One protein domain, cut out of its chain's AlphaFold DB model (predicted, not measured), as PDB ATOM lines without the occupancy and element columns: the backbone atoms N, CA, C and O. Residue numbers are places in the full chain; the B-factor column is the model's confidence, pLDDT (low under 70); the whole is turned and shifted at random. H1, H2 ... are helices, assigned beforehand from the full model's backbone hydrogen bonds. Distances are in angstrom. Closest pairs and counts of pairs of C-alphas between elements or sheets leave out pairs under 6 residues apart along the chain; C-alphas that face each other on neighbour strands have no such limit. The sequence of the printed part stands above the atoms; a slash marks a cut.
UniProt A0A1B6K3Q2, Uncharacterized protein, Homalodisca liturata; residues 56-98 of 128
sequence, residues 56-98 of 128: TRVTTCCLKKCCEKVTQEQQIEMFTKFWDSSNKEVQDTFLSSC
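What this domain is: This is residues 56 to 98 of the 128 residues of an uncharacterized protein of Homalodisca liturata (UniProt A0A1B6K3Q2). Look first for one long helix, H2, as the spine of an open, elongated shape: at one end a tight turn leads into H3, which folds back in the opposite direction as a loose helical hairpin, and at the other end sits the little helix H1. The stretch before H1, residues 56 to 65, has no named element; it runs outward to Leu 63, at the end of the shape away from H3, and then turns back into H1. The printed part has 43 residues, with three named helices in the order H1, H2, H3 and no named strand, and its class is all helix. The whole is loose, with a radius of gyration of the C-alphas of 11.6 A, and it spans 30 by 18 by 13 A.

How they stand to each other: Begin with the longest helix, H2, residues 72 to 84, and go on to H3, residues 88 to 97. H2 and H3 only just touch, with 3 pairs of C-alphas within 8 A, and H2 does so with residues 82 to 83 alone. The closest C-alphas of the two are those of Phe 82 and Gln 91, 5.9 A apart. The two helices run opposite ways at a tilt of 37 degrees, only just steep, and their centres are 13.7 A apart; they form a helical hairpin. Now look back along the chain to H1, residues 66 to 69, which is apart from both H2 and H3. In the backbones of H2 and H3 every pair of O of residue i and N of residue i+4 is within hydrogen-bond range. H1 is too short for such a pair, but its 1 pair of O of residue i and N of residue i+3 is within range.

Where its parts are: Find C-alpha 72 at (-5.497, 31.511, 5.341); from there H2 runs 18.2 A to C-alpha 84 at (6.151, 20.338, 13.742). H3 covers residues 88 to 97 and is 14.2 A long, ending with C-alpha 97 at (-6.919, 22.058, 23.474). For H1, start from C-alpha 66 at (-15.943, 27.561, 9.439); its four residues end at Lys 69.

The domain as a whole: The two C-alphas farthest apart are those of Leu 63 and Asn 87, at 31.3 A, while the first and last printed C-alphas, of Thr 56 and Cys 98, are 19.6 A apart. The printed part has no cut. The links from H1 to H2, with 2 residues, and from H2 to H3, with 3, are both tight. In the B-factor column of this model you will find a mean pLDDT of 91.5 for the printed part, and no printed residue is under 70.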
ATOM      1  N   THR A  56      -2.827  22.759   2.085       93.38
ATOM      2  CA  THR A  56      -3.897  23.052   1.132       93.38
ATOM      3  C   THR A  56      -4.929  23.910   1.837       93.38
ATOM      4  O   THR A  56      -5.426  23.536   2.902       93.38
ATOM      5  N   ARG A  57      -5.265  25.058   1.243       92.06
ATOM      6  CA  ARG A  57      -6.280  25.949   1.803       92.06
ATOM      7  C   ARG A  57      -7.628  25.239   1.840       92.06
ATOM      8  O   ARG A  57      -8.117  24.750   0.823       92.06
ATOM      9  N   VAL A  58      -8.263  25.253   3.005       91.75
ATOM     10  CA  VAL A  58      -9.617  24.740   3.172       91.75
ATOM     11  C   VAL A  58     -10.593  25.811   2.697       91.75
ATOM     12  O   VAL A  58     -10.767  26.844   3.345       91.75
ATOM     13  N   THR A  59     -11.219  25.566   1.549       88.62
ATOM     14  CA  THR A  59     -12.235  26.446   0.948       88.62
ATOM     15  C   THR A  59     -13.656  26.019   1.309       88.62
ATOM     16  O   THR A  59     -14.538  26.861   1.446       88.62
ATOM     17  N   THR A  60     -13.872  24.726   1.550       88.56
ATOM     18  CA  THR A  60     -15.164  24.144   1.937       88.56
ATOM     19  C   THR A  60     -14.976  23.213   3.127       88.56
ATOM     20  O   THR A  60     -14.116  22.335   3.077       88.56
ATOM     21  N   CYS A  61     -15.767  23.370   4.194       85.19
ATOM     22  CA  CYS A  61     -15.634  22.507   5.375       85.19
ATOM     23  C   CYS A  61     -16.966  21.998   5.946       85.19
ATOM     24  O   CYS A  61     -17.265  20.815   5.876       85.19
ATOM     25  N   CYS A  62     -17.755  22.881   6.550       85.06
ATOM     26  CA  CYS A  62     -18.839  22.573   7.473       85.06
ATOM     27  C   CYS A  62     -20.056  23.438   7.095       85.06
ATOM     28  O   CYS A  62     -19.882  24.537   6.566       85.06
ATOM     29  N   LEU A  63     -21.278  23.021   7.448       87.94
ATOM     30  CA  LEU A  63     -22.501  23.826   7.237       87.94
ATOM     31  C   LEU A  63     -22.426  25.223   7.884       87.94
ATOM     32  O   LEU A  63     -23.071  26.161   7.433       87.94
ATOM     33  N   LYS A  64     -21.604  25.372   8.932       85.75
ATOM     34  CA  LYS A  64     -21.357  26.644   9.628       85.75
ATOM     35  C   LYS A  64     -20.304  27.533   8.945       85.75
ATOM     36  O   LYS A  64     -19.894  28.523   9.551       85.75
ATOM     37  N   LYS A  65     -19.830  27.154   7.750       88.31
ATOM     38  CA  LYS A  65     -18.829  27.872   6.943       88.31
ATOM     39  C   LYS A  65     -17.589  28.288   7.742       88.31
ATOM     40  O   LYS A  65     -17.127  29.420   7.698       88.31
ATOM     41  N   CYS A  66     -17.060  27.347   8.521       86.69
ATOM     42  CA  CYS A  66     -15.943  27.561   9.439       86.69
ATOM     43  C   CYS A  66     -14.698  28.117   8.702       86.69
ATOM     44  O   CYS A  66     -13.972  28.933   9.258       86.69
ATOM     45  N   CYS A  67     -14.500  27.733   7.436       89.38
ATOM     46  CA  CYS A  67     -13.439  28.213   6.550       89.38
ATOM     47  C   CYS A  67     -13.510  29.712   6.208       89.38
ATOM     48  O   CYS A  67     -12.475  30.288   5.898       89.38
ATOM     49  N   GLU A  68     -14.679  30.356   6.285       90.81
ATOM     50  CA  GLU A  68     -14.812  31.811   6.085       90.81
ATOM     51  C   GLU A  68     -14.367  32.598   7.326       90.81
ATOM     52  O   GLU A  68     -13.989  33.760   7.230       90.81
ATOM     53  N   LYS A  69     -14.397  31.959   8.503       90.38
ATOM     54  CA  LYS A  69     -14.050  32.582   9.790       90.38
ATOM     55  C   LYS A  69     -12.574  32.458  10.143       90.38
ATOM     56  O   LYS A  69     -12.108  33.158  11.033       90.38
ATOM     57  N   VAL A  70     -11.872  31.532   9.495       91.88
ATOM     58  CA  VAL A  70     -10.459  31.247   9.740       91.88
ATOM     59  C   VAL A  70      -9.666  31.729   8.540       91.88
ATOM     60  O   VAL A  70      -9.842  31.219   7.429       91.88
ATOM     61  N   THR A  71      -8.782  32.699   8.762       93.75
ATOM     62  CA  THR A  71      -7.956  33.263   7.691       93.75
ATOM     63  C   THR A  71      -6.977  32.219   7.154       93.75
ATOM     64  O   THR A  71      -6.648  31.236   7.819       93.75
ATOM     65  N   GLN A  72      -6.487  32.418   5.929       93.88
ATOM     66  CA  GLN A  72      -5.497  31.511   5.341       93.88
ATOM     67  C   GLN A  72      -4.228  31.412   6.203       93.88
ATOM     68  O   GLN A  72      -3.699  30.320   6.377       93.88
ATOM     69  N   GLU A  73      -3.786  32.525   6.783       94.81
ATOM     70  CA  GLU A  73      -2.631  32.588   7.686       94.81
ATOM     71  C   GLU A  73      -2.832  31.715   8.926       94.81
ATOM     72  O   GLU A  73      -1.963  30.916   9.264       94.81
ATOM     73  N   GLN A  74      -4.015  31.775   9.545       93.88
ATOM     74  CA  GLN A  74      -4.359  30.921  10.685       93.88
ATOM     75  C   GLN A  74      -4.396  29.437  10.303       93.88
ATOM     76  O   GLN A  74      -3.991  28.582  11.090       93.88
ATOM     77  N   GLN A  75      -4.863  29.103   9.096       93.75
ATOM     78  CA  GLN A  75      -4.836  27.719   8.613       93.75
ATOM     79  C   GLN A  75      -3.398  27.212   8.436       93.75
ATOM     80  O   GLN A  75      -3.111  26.076   8.812       93.75
ATOM     81  N   ILE A  76      -2.504  28.049   7.899       95.75
ATOM     82  CA  ILE A  76      -1.077  27.728   7.759       95.75
ATOM     83  C   ILE A  76      -0.449  27.547   9.141       95.75
ATOM     84  O   ILE A  76       0.225  26.552   9.377       95.75
ATOM     85  N   GLU A  77      -0.717  28.456  10.076       94.94
ATOM     86  CA  GLU A  77      -0.191  28.378  11.437       94.94
ATOM     87  C   GLU A  77      -0.627  27.085  12.144       94.94
ATOM     88  O   GLU A  77       0.201  26.387  12.731       94.94
ATOM     89  N   MET A  78      -1.911  26.722  12.050       93.56
ATOM     90  CA  MET A  78      -2.420  25.463  12.602       93.56
ATOM     91  C   MET A  78      -1.782  24.243  11.936       93.56
ATOM     92  O   MET A  78      -1.443  23.282  12.625       93.56
ATOM     93  N   PHE A  79      -1.600  24.279  10.613       94.81
ATOM     94  CA  PHE A  79      -0.942  23.211   9.867       94.81
ATOM     95  C   PHE A  79       0.506  23.016  10.334       94.81
ATOM     96  O   PHE A  79       0.895  21.896  10.664       94.81
ATOM     97  N   THR A  80       1.274  24.101  10.419       94.44
ATOM     98  CA  THR A  80       2.674  24.080  10.850       94.44
ATOM     99  C   THR A  80       2.798  23.586  12.288       94.44
ATOM    100  O   THR A  80       3.497  22.606  12.535       94.44
ATOM    101  N   LYS A  81       2.032  24.159  13.230       93.38
ATOM    102  CA  LYS A  81       2.042  23.730  14.641       93.38
ATOM    103  C   LYS A  81       1.717  22.247  14.806       93.38
ATOM    104  O   LYS A  81       2.342  21.558  15.613       93.38
ATOM    105  N   PHE A  82       0.748  21.747  14.041       94.75
ATOM    106  CA  PHE A  82       0.360  20.344  14.102       94.75
ATOM    107  C   PHE A  82       1.493  19.421  13.629       94.75
ATOM    108  O   PHE A  82       1.843  18.468  14.329       94.75
ATOM    109  N   TRP A  83       2.096  19.697  12.470       94.56
ATOM    110  CA  TRP A  83       3.115  18.815  11.891       94.56
ATOM    111  C   TRP A  83       4.502  18.956  12.532       94.56
ATOM    112  O   TRP A  83       5.211  17.953  12.626       94.56
ATOM    113  N   ASP A  84       4.863  20.126  13.065       92.31
ATOM    114  CA  ASP A  84       6.151  20.338  13.742       92.31
ATOM    115  C   ASP A  84       6.302  19.468  14.995       92.31
ATOM    116  O   ASP A  84       7.383  18.942  15.277       92.31
ATOM    117  N   SER A  85       5.199  19.227  15.705       85.69
ATOM    118  CA  SER A  85       5.201  18.498  16.975       85.69
ATOM    119  C   SER A  85       5.750  17.064  16.893       85.69
ATOM    120  O   SER A  85       6.178  16.544  17.921       85.69
ATOM    121  N   SER A  86       5.786  16.430  15.705       83.69
ATOM    122  CA  SER A  86       6.422  15.126  15.385       83.69
ATOM    123  C   SER A  86       6.062  13.920  16.285       83.69
ATOM    124  O   SER A  86       6.474  12.783  16.024       83.69
ATOM    125  N   ASN A  87       5.247  14.128  17.315       90.19
ATOM    126  CA  ASN A  87       4.803  13.172  18.310       90.19
ATOM    127  C   ASN A  87       3.271  13.175  18.342       90.19
ATOM    128  O   ASN A  87       2.636  14.208  18.533       90.19
ATOM    129  N   LYS A  88       2.685  11.984  18.191       90.38
ATOM    130  CA  LYS A  88       1.236  11.781  18.147       90.38
ATOM    131  C   LYS A  88       0.536  12.248  19.425       90.38
ATOM    132  O   LYS A  88      -0.556  12.788  19.343       90.38
ATOM    133  N   GLU A  89       1.165  12.063  20.582       93.44
ATOM    134  CA  GLU A  89       0.596  12.473  21.872       93.44
ATOM    135  C   GLU A  89       0.492  13.996  21.960       93.44
ATOM    136  O   GLU A  89      -0.547  14.533  22.328       93.44
ATOM    137  N   VAL A  90       1.538  14.703  21.523       92.69
ATOM    138  CA  VAL A  90       1.547  16.172  21.466       92.69
ATOM    139  C   VAL A  90       0.514  16.680  20.457       92.69
ATOM    140  O   VAL A  90      -0.208  17.632  20.753       92.69
ATOM    141  N   GLN A  91       0.376  16.012  19.305       94.00
ATOM    142  CA  GLN A  91      -0.674  16.308  18.323       94.00
ATOM    143  C   GLN A  91      -2.075  16.149  18.909       94.00
ATOM    144  O   GLN A  91      -2.930  17.006  18.696       94.00
ATOM    145  N   ASP A  92      -2.315  15.076  19.662       93.69
ATOM    146  CA  ASP A  92      -3.617  14.803  20.273       93.69
ATOM    147  C   ASP A  92      -3.952  15.804  21.374       93.69
ATOM    148  O   ASP A  92      -5.084  16.290  21.439       93.69
ATOM    149  N   THR A  93      -2.969  16.181  22.191       94.38
ATOM    150  CA  THR A  93      -3.131  17.239  23.190       94.38
ATOM    151  C   THR A  93      -3.413  18.587  22.528       94.38
ATOM    152  O   THR A  93      -4.319  19.298  22.963       94.38
ATOM    153  N   PHE A  94      -2.706  18.928  21.445       93.31
ATOM    154  CA  PHE A  94      -2.962  20.148  20.675       93.31
ATOM    155  C   PHE A  94      -4.372  20.163  20.071       93.31
ATOM    156  O   PHE A  94      -5.088  21.157  20.168       93.31
ATOM    157  N   LEU A  95      -4.814  19.051  19.483       92.19
ATOM    158  CA  LEU A  95      -6.173  18.940  18.959       92.19
ATOM    159  C   LEU A  95      -7.212  19.081  20.075       92.19
ATOM    160  O   LEU A  95      -8.201  19.793  19.908       92.19
ATOM    161  N   SER A  96      -6.973  18.441  21.218       92.81
ATOM    162  CA  SER A  96      -7.870  18.491  22.374       92.81
ATOM    163  C   SER A  96      -7.992  19.905  22.940       92.81
ATOM    164  O   SER A  96      -9.100  20.333  23.255       92.81
ATOM    165  N   SER A  97      -6.895  20.667  23.004       92.75
ATOM    166  CA  SER A  97      -6.919  22.058  23.474       92.75
ATOM    167  C   SER A  97      -7.666  23.000  22.522       92.75
ATOM    168  O   SER A  97      -8.220  24.010  22.958       92.75
ATOM    169  N   CYS A  98      -7.743  22.654  21.235       90.06
ATOM    170  CA  CYS A  98      -8.497  23.405  20.231       90.06
ATOM    171  C   CYS A  98     -10.000  23.072  20.212       90.06
ATOM    172  O   CYS A  98     -10.771  23.745  19.522       90.06
TER     173      CYS A  98